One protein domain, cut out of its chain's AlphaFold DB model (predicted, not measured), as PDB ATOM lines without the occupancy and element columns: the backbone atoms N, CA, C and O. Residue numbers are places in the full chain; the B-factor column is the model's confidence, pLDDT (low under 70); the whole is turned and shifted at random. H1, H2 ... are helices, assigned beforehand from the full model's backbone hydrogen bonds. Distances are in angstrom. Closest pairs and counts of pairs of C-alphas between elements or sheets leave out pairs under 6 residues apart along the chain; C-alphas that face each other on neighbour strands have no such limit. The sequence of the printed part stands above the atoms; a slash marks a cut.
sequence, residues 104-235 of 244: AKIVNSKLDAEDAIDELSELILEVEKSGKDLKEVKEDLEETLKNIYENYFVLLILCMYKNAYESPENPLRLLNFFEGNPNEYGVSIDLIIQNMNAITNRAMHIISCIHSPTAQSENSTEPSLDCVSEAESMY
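Overview. This is residues 104 to 235 of the 244 residues of an uncharacterized protein of Borrelia turcica IST7 (UniProt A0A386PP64). Look for a long rod built of three helices side by side, H1, H2 and H4, in an up-and-down bundle, in which each runs against the one before it in the chain. H2, the longest, runs on beyond H1 and H4 at one end, where the short H3 packs on it; near the other end H5 folds back along H4 and also packs on the first residues of H2. The printed part has 132 residues, with five named helices in the order H1, H2, H3, H4, H5 and no named strand; the class is all helix. The whole is loose, with a radius of gyration of the C-alphas of 18.7 A, and the C-alphas span 64 by 22 by 21 A.

Along the chain. Find C-alpha 133 at (-19.187, 35.186, 6.773); from there H2, residues 133 to 166, runs 46.6 A to C-alpha 166 at (-41.226, 52.037, 44.176), with a kink of 25 degrees near residue 153. H1, residues 104 to 126, begins at C-alpha 104 at (-19.497, 32.187, 39.804) and is 33.5 A long. H4, residues 189 to 210, is 32.2 A long. H3 is residues 172 to 178, 10.0 A, and H5 is residues 223 to 234, 16.8 A.

Arrangement. Start at H2, the hub, which touches the four other helices. Its residues 134 to 149 touch H1 in a helical hairpin, opposite ways at a shallow tilt of 15 degrees; the closest C-alphas, of Ile 117 and Lys 138, are 6.7 A apart. Its residues 141 to 152 touch residues 189 to 199 of H4, opposite ways at 5 degrees, a shallow tilt, with the C-alphas of Leu 145 and Met 196 closest at 6.4 A. H1 and H4 touch and run the same way at a shallow tilt of 19 degrees; look at the C-alphas of Ala 113 and Thr 200, the closest, 4.4 A apart. Farther along H2, residues 156 to 163 touch H3 in another helical hairpin, with the C-alphas of Cys 159 and Leu 174 closest at 6.9 A. H4 and H5 form a third, where the C-alphas of Arg 202 and Ala 231 are closest at 5.0 A. H5 also touches H2, with the C-alphas of Leu 134 and Ser 224 closest at 6.9 A. H3 is apart from H1 and H5. In H1, H3, H4 and H5 every O i to N i+4 pair is within hydrogen-bond range; in H2 it is 29 of 30.

Size, cuts and confidence. The C-alphas of Glu 169 and Asn 219 are the two farthest apart, at 64.2 A. The printed part has no cut. The link from H4 to H5, residues 211 to 222, is long. Check the B-factor column for pLDDT under 70 at residues 128 to 132, 162 to 172, 183 to 186 and 213 to 224.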
ATOM      1  N   ALA A 104     -20.170  33.423  40.194       93.31
ATOM      2  CA  ALA A 104     -19.497  32.187  39.804       93.31
ATOM      3  C   ALA A 104     -20.177  31.538  38.589       93.31
ATOM      4  O   ALA A 104     -19.502  31.205  37.615       93.31
ATOM      5  N   LYS A 105     -21.512  31.422  38.604       92.75
ATOM      6  CA  LYS A 105     -22.288  30.862  37.484       92.75
ATOM      7  C   LYS A 105     -22.134  31.700  36.213       92.75
ATOM      8  O   LYS A 105     -21.846  31.160  35.151       92.75
ATOM      9  N   ILE A 106     -22.288  33.020  36.333       92.75
ATOM     10  CA  ILE A 106     -22.199  33.955  35.204       92.75
ATOM     11  C   ILE A 106     -20.794  33.966  34.597       92.75
ATOM     12  O   ILE A 106     -20.653  33.945  33.377       92.75
ATOM     13  N   VAL A 107     -19.751  33.992  35.430       93.44
ATOM     14  CA  VAL A 107     -18.364  33.957  34.953       93.44
ATOM     15  C   VAL A 107     -18.068  32.621  34.287       93.44
ATOM     16  O   VAL A 107     -17.487  32.633  33.210       93.44
ATOM     17  N   ASN A 108     -18.505  31.493  34.855       92.31
ATOM     18  CA  ASN A 108     -18.276  30.187  34.239       92.31
ATOM     19  C   ASN A 108     -18.934  30.088  32.858       92.31
ATOM     20  O   ASN A 108     -18.258  29.781  31.888       92.31
ATOM     21  N   SER A 109     -20.221  30.428  32.745       93.38
ATOM     22  CA  SER A 109     -20.920  30.402  31.454       93.38
ATOM     23  C   SER A 109     -20.331  31.380  30.437       93.38
ATOM     24  O   SER A 109     -20.338  31.101  29.242       93.38
ATOM     25  N   LYS A 110     -19.801  32.522  30.893       95.12
ATOM     26  CA  LYS A 110     -19.075  33.444  30.020       95.12
ATOM     27  C   LYS A 110     -17.769  32.831  29.516       95.12
ATOM     28  O   LYS A 110     -17.501  32.952  28.330       95.12
ATOM     29  N   LEU A 111     -16.990  32.191  30.389       93.38
ATOM     30  CA  LEU A 111     -15.740  31.528  30.010       93.38
ATOM     31  C   LEU A 111     -15.993  30.388  29.020       93.38
ATOM     32  O   LEU A 111     -15.352  30.358  27.981       93.38
ATOM     33  N   ASP A 112     -16.995  29.540  29.273       94.94
ATOM     34  CA  ASP A 112     -17.377  28.460  28.353       94.94
ATOM     35  C   ASP A 112     -17.749  29.003  26.955       94.94
ATOM     36  O   ASP A 112     -17.492  28.370  25.932       94.94
ATOM     37  N   ALA A 113     -18.386  30.176  26.888       96.62
ATOM     38  CA  ALA A 113     -18.714  30.836  25.626       96.62
ATOM     39  C   ALA A 113     -17.492  31.492  24.958       96.62
ATOM     40  O   ALA A 113     -17.366  31.405  23.738       96.62
ATOM     41  N   GLU A 114     -16.602  32.129  25.728       96.81
ATOM     42  CA  GLU A 114     -15.338  32.688  25.224       96.81
ATOM     43  C   GLU A 114     -14.453  31.586  24.628       96.81
ATOM     44  O   GLU A 114     -14.002  31.733  23.495       96.81
ATOM     45  N   ASP A 115     -14.297  30.457  25.324       96.38
ATOM     46  CA  ASP A 115     -13.499  29.319  24.860       96.38
ATOM     47  C   ASP A 115     -14.045  28.744  23.538       96.38
ATOM     48  O   ASP A 115     -13.288  28.498  22.600       96.38
ATOM     49  N   ALA A 116     -15.370  28.602  23.409       94.81
ATOM     50  CA  ALA A 116     -15.991  28.119  22.172       94.81
ATOM     51  C   ALA A 116     -15.835  29.103  20.991       94.81
ATOM     52  O   ALA A 116     -15.691  28.690  19.838       94.81
ATOM     53  N   ILE A 117     -15.858  30.414  21.256       95.75
ATOM     54  CA  ILE A 117     -15.598  31.457  20.246       95.75
ATOM     55  C   ILE A 117     -14.117  31.469  19.835       95.75
ATOM     56  O   ILE A 117     -13.794  31.706  18.662       95.75
ATOM     57  N   ASP A 118     -13.208  31.222  20.776       93.75
ATOM     58  CA  ASP A 118     -11.779  31.109  20.501       93.75
ATOM     59  C   ASP A 118     -11.492  29.877  19.628       93.75
ATOM     60  O   ASP A 118     -10.808  30.008  18.613       93.75
ATOM     61  N   GLU A 119     -12.114  28.726  19.903       92.12
ATOM     62  CA  GLU A 119     -12.025  27.536  19.040       92.12
ATOM     63  C   GLU A 119     -12.578  27.813  17.625       92.12
ATOM     64  O   GLU A 119     -11.971  27.444  16.617       92.12
ATOM     65  N   LEU A 120     -13.684  28.562  17.513       89.50
ATOM     66  CA  LEU A 120     -14.206  29.000  16.214       89.50
ATOM     67  C   LEU A 120     -13.208  29.915  15.481       89.50
ATOM     68  O   LEU A 120     -13.119  29.884  14.252       89.50
ATOM     69  N   SER A 121     -12.434  30.719  16.214       88.88
ATOM     70  CA  SER A 121     -11.388  31.567  15.634       88.88
ATOM     71  C   SER A 121     -10.259  30.742  15.023       88.88
ATOM     72  O   SER A 121      -9.752  31.113  13.964       88.88
ATOM     73  N   GLU A 122      -9.879  29.633  15.656       87.94
ATOM     74  CA  GLU A 122      -8.883  28.703  15.114       87.94
ATOM     75  C   GLU A 122      -9.380  28.080  13.805       87.94
ATOM     76  O   GLU A 122      -8.668  28.112  12.800       87.94
ATOM     77  N   LEU A 123     -10.647  27.654  13.759       84.69
ATOM     78  CA  LEU A 123     -11.268  27.140  12.537       84.69
ATOM     79  C   LEU A 123     -11.281  28.168  11.393       84.69
ATOM     80  O   LEU A 123     -11.025  27.826  10.238       84.69
ATOM     81  N   ILE A 124     -11.558  29.442  11.690       83.56
ATOM     82  CA  ILE A 124     -11.543  30.517  10.681       83.56
ATOM     83  C   ILE A 124     -10.159  30.643  10.024       83.56
ATOM     84  O   ILE A 124     -10.083  30.903   8.822       83.56
ATOM     85  N   LEU A 125      -9.079  30.439  10.786       80.88
ATOM     86  CA  LEU A 125      -7.713  30.446  10.255       80.88
ATOM     87  C   LEU A 125      -7.440  29.229   9.360       80.88
ATOM     88  O   LEU A 125      -6.740  29.351   8.358       80.88
ATOM     89  N   GLU A 126      -8.003  28.065   9.684       77.12
ATOM     90  CA  GLU A 126      -7.843  26.845   8.884       77.12
ATOM     91  C   GLU A 126      -8.613  26.901   7.553       77.12
ATOM     92  O   GLU A 126      -8.130  26.436   6.518       77.12
ATOM     93  N   VAL A 127      -9.803  27.507   7.561       72.12
ATOM     94  CA  VAL A 127     -10.752  27.523   6.433       72.12
ATOM     95  C   VAL A 127     -10.559  28.753   5.523       72.12
ATOM     96  O   VAL A 127     -11.419  29.041   4.700       72.12
ATOM     97  N   GLU A 128      -9.414  29.450   5.606       57.97
ATOM     98  CA  GLU A 128      -9.032  30.791   5.079       57.97
ATOM     99  C   GLU A 128      -9.393  31.186   3.608       57.97
ATOM    100  O   GLU A 128      -8.978  32.238   3.121       57.97
ATOM    101  N   LYS A 129     -10.181  30.404   2.862       52.88
ATOM    102  CA  LYS A 129     -10.646  30.678   1.490       52.88
ATOM    103  C   LYS A 129     -12.128  31.069   1.337       52.88
ATOM    104  O   LYS A 129     -12.482  31.517   0.251       52.88
ATOM    105  N   SER A 130     -12.968  30.976   2.373       51.72
ATOM    106  CA  SER A 130     -14.388  31.420   2.354       51.72
ATOM    107  C   SER A 130     -14.733  32.465   3.436       51.72
ATOM    108  O   SER A 130     -15.882  32.859   3.601       51.72
ATOM    109  N   GLY A 131     -13.727  32.929   4.184       53.50
ATOM    110  CA  GLY A 131     -13.845  33.483   5.541       53.50
ATOM    111  C   GLY A 131     -14.332  34.925   5.714       53.50
ATOM    112  O   GLY A 131     -13.826  35.613   6.600       53.50
ATOM    113  N   LYS A 132     -15.295  35.405   4.919       59.44
ATOM    114  CA  LYS A 132     -15.980  36.661   5.267       59.44
ATOM    115  C   LYS A 132     -17.130  36.414   6.251       59.44
ATOM    116  O   LYS A 132     -17.186  37.082   7.278       59.44
ATOM    117  N   ASP A 133     -17.943  35.386   6.015       77.25
ATOM    118  CA  ASP A 133     -19.187  35.186   6.773       77.25
ATOM    119  C   ASP A 133     -18.951  34.609   8.175       77.25
ATOM    120  O   ASP A 133     -19.547  35.071   9.141       77.25
ATOM    121  N   LEU A 134     -18.009  33.671   8.343       84.06
ATOM    122  CA  LEU A 134     -17.683  33.132   9.676       84.06
ATOM    123  C   LEU A 134     -17.032  34.169  10.593       84.06
ATOM    124  O   LEU A 134     -17.199  34.109  11.809       84.06
ATOM    125  N   LYS A 135     -16.306  35.133  10.020       87.56
ATOM    126  CA  LYS A 135     -15.736  36.232  10.793       87.56
ATOM    127  C   LYS A 135     -16.834  37.166  11.303       87.56
ATOM    128  O   LYS A 135     -16.791  37.543  12.468       87.56
ATOM    129  N   GLU A 136     -17.814  37.490  10.460       88.88
ATOM    130  CA  GLU A 136     -18.985  38.280  10.862       88.88
ATOM    131  C   GLU A 136     -19.802  37.546  11.940       88.88
ATOM    132  O   GLU A 136     -20.160  38.149  12.947       88.88
ATOM    133  N   VAL A 137     -20.000  36.227  11.808       89.62
ATOM    134  CA  VAL A 137     -20.648  35.398  12.845       89.62
ATOM    135  C   VAL A 137     -19.873  35.437  14.158       89.62
ATOM    136  O   VAL A 137     -20.462  35.593  15.223       89.62
ATOM    137  N   LYS A 138     -18.546  35.321  14.104       92.12
ATOM    138  CA  LYS A 138     -17.705  35.397  15.297       92.12
ATOM    139  C   LYS A 138     -17.842  36.758  15.997       92.12
ATOM    140  O   LYS A 138     -18.022  36.797  17.211       92.12
ATOM    141  N   GLU A 139     -17.771  37.852  15.239       94.00
ATOM    142  CA  GLU A 139     -17.939  39.214  15.763       94.00
ATOM    143  C   GLU A 139     -19.331  39.401  16.401       94.00
ATOM    144  O   GLU A 139     -19.426  39.967  17.491       94.00
ATOM    145  N   ASP A 140     -20.390  38.850  15.795       93.00
ATOM    146  CA  ASP A 140     -21.749  38.863  16.358       93.00
ATOM    147  C   ASP A 140     -21.858  38.056  17.665       93.00
ATOM    148  O   ASP A 140     -22.456  38.525  18.638       93.00
ATOM    149  N   LEU A 141     -21.232  36.877  17.741       94.88
ATOM    150  CA  LEU A 141     -21.199  36.069  18.965       94.88
ATOM    151  C   LEU A 141     -20.432  36.779  20.095       94.88
ATOM    152  O   LEU A 141     -20.911  36.795  21.230       94.88
ATOM    153  N   GLU A 142     -19.284  37.400  19.797       97.12
ATOM    154  CA  GLU A 142     -18.503  38.193  20.762       97.12
ATOM    155  C   GLU A 142     -19.306  39.397  21.280       97.12
ATOM    156  O   GLU A 142     -19.385  39.629  22.494       97.12
ATOM    157  N   GLU A 143     -19.929  40.160  20.377       96.00
ATOM    158  CA  GLU A 143     -20.756  41.311  20.738       96.00
ATOM    159  C   GLU A 143     -21.974  40.882  21.563       96.00
ATOM    160  O   GLU A 143     -22.298  41.503  22.583       96.00
ATOM    161  N   THR A 144     -22.630  39.792  21.171       94.12
ATOM    162  CA  THR A 144     -23.794  39.264  21.877       94.12
ATOM    163  C   THR A 144     -23.415  38.766  23.270       94.12
ATOM    164  O   THR A 144     -24.090  39.121  24.240       94.12
ATOM    165  N   LEU A 145     -22.300  38.040  23.416       95.94
ATOM    166  CA  LEU A 145     -21.795  37.590  24.717       95.94
ATOM    167  C   LEU A 145     -21.492  38.770  25.638       95.94
ATOM    168  O   LEU A 145     -21.930  38.788  26.794       95.94
ATOM    169  N   LYS A 146     -20.791  39.784  25.117       94.94
ATOM    170  CA  LYS A 146     -20.502  41.018  25.851       94.94
ATOM    171  C   LYS A 146     -21.795  41.684  26.320       94.94
ATOM    172  O   LYS A 146     -21.919  42.026  27.495       94.94
ATOM    173  N   ASN A 147     -22.771  41.832  25.426       93.31
ATOM    174  CA  ASN A 147     -24.052  42.448  25.750       93.31
ATOM    175  C   ASN A 147     -24.831  41.656  26.808       93.31
ATOM    176  O   ASN A 147     -25.381  42.268  27.720       93.31
ATOM    177  N   ILE A 148     -24.851  40.322  26.742       92.88
ATOM    178  CA  ILE A 148     -25.512  39.471  27.744       92.88
ATOM    179  C   ILE A 148     -24.837  39.608  29.113       92.88
ATOM    180  O   ILE A 148     -25.526  39.787  30.120       92.88
ATOM    181  N   TYR A 149     -23.502  39.568  29.158       94.19
ATOM    182  CA  TYR A 149     -22.743  39.724  30.399       94.19
ATOM    183  C   TYR A 149     -22.947  41.104  31.032       94.19
ATOM    184  O   TYR A 149     -23.162  41.211  32.235       94.19
ATOM    185  N   GLU A 150     -22.949  42.173  30.236       93.19
ATOM    186  CA  GLU A 150     -23.245  43.518  30.737       93.19
ATOM    187  C   GLU A 150     -24.704  43.646  31.199       93.19
ATOM    188  O   GLU A 150     -24.981  44.246  32.241       93.19
ATOM    189  N   ASN A 151     -25.645  43.040  30.470       90.75
ATOM    190  CA  ASN A 151     -27.065  43.079  30.807       90.75
ATOM    191  C   ASN A 151     -27.374  42.416  32.149       90.75
ATOM    192  O   ASN A 151     -28.306  42.858  32.816       90.75
ATOM    193  N   TYR A 152     -26.594  41.424  32.585       91.62
ATOM    194  CA  TYR A 152     -26.696  40.892  33.947       91.62
ATOM    195  C   TYR A 152     -26.583  42.004  35.001       91.62
ATOM    196  O   TYR A 152     -27.450  42.123  35.867       91.62
ATOM    197  N   PHE A 153     -25.568  42.865  34.896       92.25
ATOM    198  CA  PHE A 153     -25.353  43.961  35.846       92.25
ATOM    199  C   PHE A 153     -26.402  45.061  35.710       92.25
ATOM    200  O   PHE A 153     -26.889  45.568  36.721       92.25
ATOM    201  N   VAL A 154     -26.797  45.399  34.478       89.69
ATOM    202  CA  VAL A 154     -27.887  46.355  34.234       89.69
ATOM    203  C   VAL A 154     -29.169  45.863  34.899       89.69
ATOM    204  O   VAL A 154     -29.805  46.606  35.638       89.69
ATOM    205  N   LEU A 155     -29.530  44.597  34.701       86.69
ATOM    206  CA  LEU A 155     -30.723  43.992  35.286       86.69
ATOM    207  C   LEU A 155     -30.680  43.922  36.797       86.69
ATOM    208  O   LEU A 155     -31.693  44.185  37.443       86.69
ATOM    209  N   LEU A 156     -29.518  43.587  37.347       87.31
ATOM    210  CA  LEU A 156     -29.287  43.592  38.777       87.31
ATOM    211  C   LEU A 156     -29.569  45.002  39.334       87.31
ATOM    212  O   LEU A 156     -30.417  45.147  40.217       87.31
ATOM    213  N   ILE A 157     -28.986  46.052  38.742       86.12
ATOM    214  CA  ILE A 157     -29.250  47.451  39.127       86.12
ATOM    215  C   ILE A 157     -30.727  47.815  38.962       86.12
ATOM    216  O   ILE A 157     -31.318  48.342  39.897       86.12
ATOM    217  N   LEU A 158     -31.358  47.513  37.823       81.81
ATOM    218  CA  LEU A 158     -32.768  47.842  37.573       81.81
ATOM    219  C   LEU A 158     -33.717  47.140  38.549       81.81
ATOM    220  O   LEU A 158     -34.676  47.751  39.027       81.81
ATOM    221  N   CYS A 159     -33.445  45.870  38.861       77.88
ATOM    222  CA  CYS A 159     -34.186  45.110  39.860       77.88
ATOM    223  C   CYS A 159     -34.135  45.828  41.211       77.88
ATOM    224  O   CYS A 159     -35.156  45.965  41.882       77.88
ATOM    225  N   MET A 160     -32.965  46.345  41.582       75.62
ATOM    226  CA  MET A 160     -32.753  46.997  42.869       75.62
ATOM    227  C   MET A 160     -33.247  48.443  42.913       75.62
ATOM    228  O   MET A 160     -33.857  48.821  43.909       75.62
ATOM    229  N   TYR A 161     -33.066  49.225  41.848       71.88
ATOM    230  CA  TYR A 161     -33.500  50.620  41.780       71.88
ATOM    231  C   TYR A 161     -35.028  50.724  41.849       71.88
ATOM    232  O   TYR A 161     -35.559  51.471  42.665       71.88
ATOM    233  N   LYS A 162     -35.763  49.884  41.100       63.81
ATOM    234  CA  LYS A 162     -37.231  49.818  41.227       63.81
ATOM    235  C   LYS A 162     -37.675  49.443  42.644       63.81
ATOM    236  O   LYS A 162     -38.639  50.003  43.148       63.81
ATOM    237  N   ASN A 163     -36.974  48.534  43.321       59.78
ATOM    238  CA  ASN A 163     -37.340  48.161  44.690       59.78
ATOM    239  C   ASN A 163     -37.028  49.265  45.701       59.78
ATOM    240  O   ASN A 163     -37.843  49.511  46.576       59.78
ATOM    241  N   ALA A 164     -35.884  49.942  45.598       53.72
ATOM    242  CA  ALA A 164     -35.517  51.000  46.538       53.72
ATOM    243  C   ALA A 164     -36.494  52.192  46.492       53.72
ATOM    244  O   ALA A 164     -36.781  52.782  47.532       53.72
ATOM    245  N   TYR A 165     -37.044  52.494  45.312       53.22
ATOM    246  CA  TYR A 165     -37.881  53.674  45.086       53.22
ATOM    247  C   TYR A 165     -39.380  53.419  45.010       53.22
ATOM    248  O   TYR A 165     -40.161  54.245  45.477       53.22
ATOM    249  N   GLU A 166     -39.803  52.306  44.410       56.62
ATOM    250  CA  GLU A 166     -41.226  52.037  44.176       56.62
ATOM    251  C   GLU A 166     -41.816  51.092  45.234       56.62
ATOM    252  O   GLU A 166     -43.027  51.103  45.454       56.62
ATOM    253  N   SER A 167     -41.001  50.266  45.906       55.34
ATOM    254  CA  SER A 167     -41.467  49.319  46.936       55.34
ATOM    255  C   SER A 167     -40.327  48.804  47.831       55.34
ATOM    256  O   SER A 167     -39.904  47.649  47.692       55.34
ATOM    257  N   PRO A 168     -39.844  49.629  48.782       56.91
ATOM    258  CA  PRO A 168     -38.715  49.289  49.658       56.91
ATOM    259  C   PRO A 168     -38.965  48.071  50.562       56.91
ATOM    260  O   PRO A 168     -38.022  47.509  51.114       56.91
ATOM    261  N   GLU A 169     -40.216  47.616  50.686       52.97
ATOM    262  CA  GLU A 169     -40.616  46.501  51.552       52.97
ATOM    263  C   GLU A 169     -40.562  45.112  50.888       52.97
ATOM    264  O   GLU A 169     -40.971  44.135  51.512       52.97
ATOM    265  N   ASN A 170     -40.060  44.973  49.652       61.94
ATOM    266  CA  ASN A 170     -40.008  43.673  48.964       61.94
ATOM    267  C   ASN A 170     -38.572  43.118  48.794       61.94
ATOM    268  O   ASN A 170     -38.033  43.104  47.681       61.94
ATOM    269  N   PRO A 171     -37.933  42.620  49.874       63.06
ATOM    270  CA  PRO A 171     -36.590  42.033  49.827       63.06
ATOM    271  C   PRO A 171     -36.525  40.722  49.027       63.06
ATOM    272  O   PRO A 171     -35.434  40.305  48.636       63.06
ATOM    273  N   LEU A 172     -37.675  40.093  48.747       67.94
ATOM    274  CA  LEU A 172     -37.764  38.826  48.016       67.94
ATOM    275  C   LEU A 172     -37.364  38.966  46.549       67.94
ATOM    276  O   LEU A 172     -36.937  37.993  45.952       67.94
ATOM    277  N   ARG A 173     -37.461  40.151  45.936       70.25
ATOM    278  CA  ARG A 173     -37.201  40.282  44.492       70.25
ATOM    279  C   ARG A 173     -35.721  40.116  44.125       70.25
ATOM    280  O   ARG A 173     -35.431  39.558  43.071       70.25
ATOM    281  N   LEU A 174     -34.799  40.581  44.975       77.25
ATOM    282  CA  LEU A 174     -33.358  40.388  44.757       77.25
ATOM    283  C   LEU A 174     -32.962  38.925  44.989       77.25
ATOM    284  O   LEU A 174     -32.229  38.357  44.185       77.25
ATOM    285  N   LEU A 175     -33.523  38.303  46.028       78.00
ATOM    286  CA  LEU A 175     -33.352  36.876  46.284       78.00
ATOM    287  C   LEU A 175     -33.903  36.037  45.119       78.00
ATOM    288  O   LEU A 175     -33.176  35.237  44.548       78.00
ATOM    289  N   ASN A 176     -35.129  36.316  44.669       77.25
ATOM    290  CA  ASN A 176     -35.749  35.663  43.514       77.25
ATOM    291  C   ASN A 176     -34.883  35.780  42.251       77.25
ATOM    292  O   ASN A 176     -34.758  34.816  41.503       77.25
ATOM    293  N   PHE A 177     -34.262  36.942  42.019       80.69
ATOM    294  CA  PHE A 177     -33.355  37.123  40.887       80.69
ATOM    295  C   PHE A 177     -32.161  36.157  40.949       80.69
ATOM    296  O   PHE A 177     -31.852  35.525  39.935       80.69
ATOM    297  N   PHE A 178     -31.530  36.009  42.121       83.19
ATOM    298  CA  PHE A 178     -30.414  35.080  42.333       83.19
ATOM    299  C   PHE A 178     -30.838  33.605  42.337       83.19
ATOM    300  O   PHE A 178     -30.093  32.753  41.853       83.19
ATOM    301  N   GLU A 179     -32.046  33.303  42.809       82.44
ATOM    302  CA  GLU A 179     -32.632  31.958  42.805       82.44
ATOM    303  C   GLU A 179     -33.085  31.493  41.411       82.44
ATOM    304  O   GLU A 179     -33.529  30.358  41.260       82.44
ATOM    305  N   GLY A 180     -32.998  32.346  40.385       77.31
ATOM    306  CA  GLY A 180     -33.457  32.000  39.035       77.31
ATOM    307  C   GLY A 180     -34.959  32.191  38.823       77.31
ATOM    308  O   GLY A 180     -35.447  31.992  37.709       77.31
ATOM    309  N   ASN A 181     -35.686  32.660  39.839       79.38
ATOM    310  CA  ASN A 181     -37.113  32.937  39.764       79.38
ATOM    311  C   ASN A 181     -37.358  34.194  38.908       79.38
ATOM    312  O   ASN A 181     -36.973  35.300  39.307       79.38
ATOM    313  N   PRO A 182     -37.991  34.067  37.727       70.44
ATOM    314  CA  PRO A 182     -38.211  35.203  36.847       70.44
ATOM    315  C   PRO A 182     -39.107  36.240  37.514       70.44
ATOM    316  O   PRO A 182     -40.122  35.916  38.134       70.44
ATOM    317  N   ASN A 183     -38.746  37.512  37.361       68.56
ATOM    318  CA  ASN A 183     -39.639  38.600  37.739       68.56
ATOM    319  C   ASN A 183     -40.844  38.691  36.777       68.56
ATOM    320  O   ASN A 183     -40.956  37.946  35.807       68.56
ATOM    321  N   GLU A 184     -41.739  39.651  37.016       65.31
ATOM    322  CA  GLU A 184     -42.917  39.921  36.170       65.31
ATOM    323  C   GLU A 184     -42.596  40.192  34.682       65.31
ATOM    324  O   GLU A 184     -43.478  40.091  33.834       65.31
ATOM    325  N   TYR A 185     -41.334  40.487  34.355       65.69
ATOM    326  CA  TYR A 185     -40.833  40.697  32.994       65.69
ATOM    327  C   TYR A 185     -40.095  39.471  32.428       65.69
ATOM    328  O   TYR A 185     -39.467  39.563  31.374       65.69
ATOM    329  N   GLY A 186     -40.137  38.326  33.116       68.56
ATOM    330  CA  GLY A 186     -39.477  37.092  32.692       68.56
ATOM    331  C   GLY A 186     -37.963  37.078  32.905       68.56
ATOM    332  O   GLY A 186     -37.290  36.203  32.372       68.56
ATOM    333  N   VAL A 187     -37.405  38.041  33.648       72.00
ATOM    334  CA  VAL A 187     -35.955  38.177  33.821       72.00
ATOM    335  C   VAL A 187     -35.479  37.442  35.072       72.00
ATOM    336  O   VAL A 187     -35.959  37.730  36.170       72.00
ATOM    337  N   SER A 188     -34.482  36.572  34.906       82.50
ATOM    338  CA  SER A 188     -33.736  35.917  35.986       82.50
ATOM    339  C   SER A 188     -32.284  35.641  35.589       82.50
ATOM    340  O   SER A 188     -31.920  35.761  34.414       82.50
ATOM    341  N   ILE A 189     -31.457  35.236  36.557       87.56
ATOM    342  CA  ILE A 189     -30.089  34.778  36.285       87.56
ATOM    343  C   ILE A 189     -30.056  33.563  35.342       87.56
ATOM    344  O   ILE A 189     -29.208  33.505  34.453       87.56
ATOM    345  N   ASP A 190     -31.022  32.648  35.456       89.12
ATOM    346  CA  ASP A 190     -31.109  31.460  34.601       89.12
ATOM    347  C   ASP A 190     -31.306  31.832  33.133       89.12
ATOM    348  O   ASP A 190     -30.711  31.214  32.255       89.12
ATOM    349  N   LEU A 191     -32.088  32.877  32.851       88.06
ATOM    350  CA  LEU A 191     -32.253  33.376  31.490       88.06
ATOM    351  C   LEU A 191     -30.924  33.897  30.921       88.06
ATOM    352  O   LEU A 191     -30.616  33.642  29.757       88.06
ATOM    353  N   ILE A 192     -30.125  34.607  31.722       90.94
ATOM    354  CA  ILE A 192     -28.802  35.095  31.305       90.94
ATOM    355  C   ILE A 192     -27.866  33.920  31.008       90.94
ATOM    356  O   ILE A 192     -27.252  33.883  29.941       90.94
ATOM    357  N   ILE A 193     -27.819  32.933  31.903       92.94
ATOM    358  CA  ILE A 193     -27.016  31.714  31.740       92.94
ATOM    359  C   ILE A 193     -27.440  30.951  30.479       92.94
ATOM    360  O   ILE A 193     -26.597  30.552  29.683       92.94
ATOM    361  N   GLN A 194     -28.743  30.793  30.237       92.94
ATOM    362  CA  GLN A 194     -29.249  30.134  29.030       92.94
ATOM    363  C   GLN A 194     -28.855  30.876  27.746       92.94
ATOM    364  O   GLN A 194     -28.556  30.229  26.744       92.94
ATOM    365  N   ASN A 195     -28.829  32.212  27.764       93.25
ATOM    366  CA  ASN A 195     -28.362  32.997  26.622       93.25
ATOM    367  C   ASN A 195     -26.862  32.780  26.356       93.25
ATOM    368  O   ASN A 195     -26.486  32.604  25.201       93.25
ATOM    369  N   MET A 196     -26.021  32.722  27.395       95.31
ATOM    370  CA  MET A 196     -24.595  32.390  27.243       95.31
ATOM    371  C   MET A 196     -24.397  30.960  26.727       95.31
ATOM    372  O   MET A 196     -23.671  30.751  25.763       95.31
ATOM    373  N   ASN A 197     -25.131  29.987  27.275       95.62
ATOM    374  CA  ASN A 197     -25.072  28.599  26.811       95.62
ATOM    375  C   ASN A 197     -25.510  28.456  25.345       95.62
ATOM    376  O   ASN A 197     -24.994  27.601  24.627       95.62
ATOM    377  N   ALA A 198     -26.455  29.277  24.874       95.38
ATOM    378  CA  ALA A 198     -26.831  29.299  23.463       95.38
ATOM    379  C   ALA A 198     -25.658  29.742  22.570       95.38
ATOM    380  O   ALA A 198     -25.475  29.159  21.507       95.38
ATOM    381  N   ILE A 199     -24.832  30.699  23.010       96.06
ATOM    382  CA  ILE A 199     -23.604  31.103  22.300       96.06
ATOM    383  C   ILE A 199     -22.625  29.938  22.222       96.06
ATOM    384  O   ILE A 199     -22.213  29.579  21.120       96.06
ATOM    385  N   THR A 200     -22.317  29.312  23.362       97.50
ATOM    386  CA  THR A 200     -21.432  28.139  23.426       97.50
ATOM    387  C   THR A 200     -21.898  27.056  22.456       97.50
ATOM    388  O   THR A 200     -21.141  26.606  21.601       97.50
ATOM    389  N   ASN A 201     -23.177  26.681  22.522       97.00
ATOM    390  CA  ASN A 201     -23.719  25.613  21.687       97.00
ATOM    391  C   ASN A 201     -23.722  25.965  20.194       97.00
ATOM    392  O   ASN A 201     -23.468  25.090  19.368       97.00
ATOM    393  N   ARG A 202     -23.979  27.230  19.833       95.06
ATOM    394  CA  ARG A 202     -23.900  27.693  18.439       95.06
ATOM    395  C   ARG A 202     -22.485  27.574  17.897       95.06
ATOM    396  O   ARG A 202     -22.303  26.958  16.852       95.06
ATOM    397  N   ALA A 203     -21.505  28.124  18.611       95.12
ATOM    398  CA  ALA A 203     -20.106  28.083  18.201       95.12
ATOM    399  C   ALA A 203     -19.631  26.632  18.019       95.12
ATOM    400  O   ALA A 203     -19.165  26.267  16.939       95.12
ATOM    401  N   MET A 204     -19.877  25.772  19.012       95.31
ATOM    402  CA  MET A 204     -19.498  24.357  18.944       95.31
ATOM    403  C   MET A 204     -20.218  23.595  17.825       95.31
ATOM    404  O   MET A 204     -19.622  22.728  17.184       95.31
ATOM    405  N   HIS A 205     -21.490  23.905  17.556       93.62
ATOM    406  CA  HIS A 205     -22.213  23.284  16.449       93.62
ATOM    407  C   HIS A 205     -21.638  23.701  15.097       93.62
ATOM    408  O   HIS A 205     -21.427  22.836  14.252       93.62
ATOM    409  N   ILE A 206     -21.337  24.988  14.901       91.06
ATOM    410  CA  ILE A 206     -20.698  25.483  13.673       91.06
ATOM    411  C   ILE A 206     -19.376  24.744  13.444       91.06
ATOM    412  O   ILE A 206     -19.159  24.205  12.357       91.06
ATOM    413  N   ILE A 207     -18.540  24.639  14.482       90.81
ATOM    414  CA  ILE A 207     -17.266  23.914  14.428       90.81
ATOM    415  C   ILE A 207     -17.482  22.450  14.029       90.81
ATOM    416  O   ILE A 207     -16.865  21.956  13.084       90.81
ATOM    417  N   SER A 208     -18.385  21.747  14.717       91.19
ATOM    418  CA  SER A 208     -18.655  20.334  14.441       91.19
ATOM    419  C   SER A 208     -19.263  20.105  13.057       91.19
ATOM    420  O   SER A 208     -18.979  19.081  12.437       91.19
ATOM    421  N   CYS A 209     -20.118  21.011  12.586       89.25
ATOM    422  CA  CYS A 209     -20.783  20.908  11.294       89.25
ATOM    423  C   CYS A 209     -19.777  21.070  10.150       89.25
ATOM    424  O   CYS A 209     -19.738  20.238   9.245       89.25
ATOM    425  N   ILE A 210     -18.889  22.065  10.239       84.69
ATOM    426  CA  ILE A 210     -17.844  22.313   9.234       84.69
ATOM    427  C   ILE A 210     -16.845  21.149   9.160       84.69
ATOM    428  O   ILE A 210     -16.407  20.767   8.073       84.69
ATOM    429  N   HIS A 211     -16.517  20.539  10.300       83.75
ATOM    430  CA  HIS A 211     -15.667  19.349  10.350       83.75
ATOM    431  C   HIS A 211     -16.374  18.052   9.922       83.75
ATOM    432  O   HIS A 211     -15.714  17.018   9.776       83.75
ATOM    433  N   SER A 212     -17.694  18.067   9.705       81.00
ATOM    434  CA  SER A 212     -18.429  16.866   9.316       81.00
ATOM    435  C   SER A 212     -18.119  16.467   7.865       81.00
ATOM    436  O   SER A 212     -18.191  17.301   6.959       81.00
ATOM    437  N   PRO A 213     -17.872  15.172   7.584       62.53
ATOM    438  CA  PRO A 213     -17.633  14.690   6.223       62.53
ATOM    439  C   PRO A 213     -18.824  14.911   5.272       62.53
ATOM    440  O   PRO A 213     -18.626  14.960   4.059       62.53
ATOM    441  N   THR A 214     -20.048  15.083   5.789       59.16
ATOM    442  CA  THR A 214     -21.234  15.417   4.978       59.16
ATOM    443  C   THR A 214     -21.193  16.841   4.424       59.16
ATOM    444  O   THR A 214     -21.554  17.032   3.265       59.16
ATOM    445  N   ALA A 215     -20.678  17.814   5.187       54.97
ATOM    446  CA  ALA A 215     -20.538  19.208   4.750       54.97
ATOM    447  C   ALA A 215     -19.470  19.387   3.651       54.97
ATOM    448  O   ALA A 215     -19.453  20.394   2.950       54.97
ATOM    449  N   GLN A 216     -18.592  18.392   3.473       53.19
ATOM    450  CA  GLN A 216     -17.514  18.410   2.480       53.19
ATOM    451  C   GLN A 216     -17.866  17.725   1.144       53.19
ATOM    452  O   GLN A 216     -17.062  17.797   0.215       53.19
ATOM    453  N   SER A 217     -19.015  17.034   1.023       44.91
ATOM    454  CA  SER A 217     -19.248  16.083  -0.090       44.91
ATOM    455  C   SER A 217     -20.369  16.398  -1.086       44.91
ATOM    456  O   SER A 217     -20.490  15.688  -2.082       44.91
ATOM    457  N   GLU A 218     -21.147  17.463  -0.920       45.78
ATOM    458  CA  GLU A 218     -22.204  17.801  -1.882       45.78
ATOM    459  C   GLU A 218     -22.157  19.283  -2.210       45.78
ATOM    460  O   GLU A 218     -22.389  20.053  -1.300       45.78
ATOM    461  N   ASN A 219     -21.846  19.638  -3.471       47.16
ATOM    462  CA  ASN A 219     -22.237  20.815  -4.287       47.16
ATOM    463  C   ASN A 219     -22.721  22.142  -3.632       47.16
ATOM    464  O   ASN A 219     -23.284  22.986  -4.336       47.16
ATOM    465  N   SER A 220     -22.513  22.382  -2.345       48.56
ATOM    466  CA  SER A 220     -22.878  23.589  -1.632       48.56
ATOM    467  C   SER A 220     -21.792  24.608  -1.905       48.56
ATOM    468  O   SER A 220     -20.589  24.346  -1.839       48.56
ATOM    469  N   THR A 221     -22.230  25.773  -2.351       51.59
ATOM    470  CA  THR A 221     -21.309  26.818  -2.781       51.59
ATOM    471  C   THR A 221     -20.666  27.497  -1.563       51.59
ATOM    472  O   THR A 221     -19.571  28.028  -1.709       51.59
ATOM    473  N   GLU A 222     -21.274  27.377  -0.365       62.19
ATOM    474  CA  GLU A 222     -20.816  27.930   0.926       62.19
ATOM    475  C   GLU A 222     -21.244  27.045   2.136       62.19
ATOM    476  O   GLU A 222     -22.199  27.373   2.842       62.19
ATOM    477  N   PRO A 223     -20.537  25.935   2.439       59.72
ATOM    478  CA  PRO A 223     -20.855  25.028   3.558       59.72
ATOM    479  C   PRO A 223     -20.944  25.712   4.935       59.72
ATOM    480  O   PRO A 223     -21.613  25.227   5.842       59.72
ATOM    481  N   SER A 224     -20.265  26.849   5.099       66.62
ATOM    482  CA  SER A 224     -20.244  27.621   6.340       66.62
ATOM    483  C   SER A 224     -21.583  28.279   6.678       66.62
ATOM    484  O   SER A 224     -21.920  28.365   7.854       66.62
ATOM    485  N   LEU A 225     -22.356  28.731   5.685       73.75
ATOM    486  CA  LEU A 225     -23.621  29.452   5.908       73.75
ATOM    487  C   LEU A 225     -24.772  28.521   6.308       73.75
ATOM    488  O   LEU A 225     -25.595  28.883   7.154       73.75
ATOM    489  N   ASP A 226     -24.793  27.308   5.758       82.81
ATOM    490  CA  ASP A 226     -25.766  26.281   6.137       82.81
ATOM    491  C   ASP A 226     -25.549  25.847   7.595       82.81
ATOM    492  O   ASP A 226     -26.499  25.825   8.377       82.81
ATOM    493  N   CYS A 227     -24.291  25.623   7.999       87.81
ATOM    494  CA  CYS A 227     -23.938  25.284   9.381       87.81
ATOM    495  C   CYS A 227     -24.316  26.385  10.386       87.81
ATOM    496  O   CYS A 227     -24.765  26.092  11.494       87.81
ATOM    497  N   VAL A 228     -24.146  27.658  10.012       88.38
ATOM    498  CA  VAL A 228     -24.555  28.797  10.849       88.38
ATOM    499  C   VAL A 228     -26.075  28.823  11.003       88.38
ATOM    500  O   VAL A 228     -26.578  28.884  12.124       88.38
ATOM    501  N   SER A 229     -26.812  28.703   9.897       87.88
ATOM    502  CA  SER A 229     -28.280  28.710   9.911       87.88
ATOM    503  C   SER A 229     -28.856  27.539  10.719       87.88
ATOM    504  O   SER A 229     -29.827  27.702  11.466       87.88
ATOM    505  N   GLU A 230     -28.242  26.356  10.617       90.81
ATOM    506  CA  GLU A 230     -28.601  25.182  11.416       90.81
ATOM    507  C   GLU A 230     -28.353  25.428  12.911       90.81
ATOM    508  O   GLU A 230     -29.262  25.230  13.726       90.81
ATOM    509  N   ALA A 231     -27.176  25.952  13.272       91.44
ATOM    510  CA  ALA A 231     -26.832  26.293  14.650       91.44
ATOM    511  C   ALA A 231     -27.836  27.278  15.268       91.44
ATOM    512  O   ALA A 231     -28.289  27.085  16.400       91.44
ATOM    513  N   GLU A 232     -28.215  28.322  14.528       89.56
ATOM    514  CA  GLU A 232     -29.180  29.321  14.989       89.56
ATOM    515  C   GLU A 232     -30.565  28.728  15.250       89.56
ATOM    516  O   GLU A 232     -31.218  29.101  16.232       89.56
ATOM    517  N   SER A 233     -31.000  27.800  14.394       92.25
ATOM    518  CA  SER A 233     -32.285  27.112  14.523       92.25
ATOM    519  C   SER A 233     -32.290  26.097  15.667       92.25
ATOM    520  O   SER A 233     -33.309  25.950  16.344       92.25
ATOM    521  N   MET A 234     -31.191  25.369  15.872       93.75
ATOM    522  CA  MET A 234     -31.083  24.358  16.929       93.75
ATOM    523  C   MET A 234     -30.908  24.981  18.312       93.75
ATOM    524  O   MET A 234     -31.454  24.475  19.294       93.75
ATOM    525  N   TYR A 235     -30.183  26.096  18.383       93.69
ATOM    526  CA  TYR A 235     -29.852  26.785  19.624       93.69
ATOM    527  C   TYR A 235     -30.335  28.237  19.570       93.69
ATOM    528  O   TYR A 235     -29.527  29.169  19.583       93.69
TER     529      TYR A 235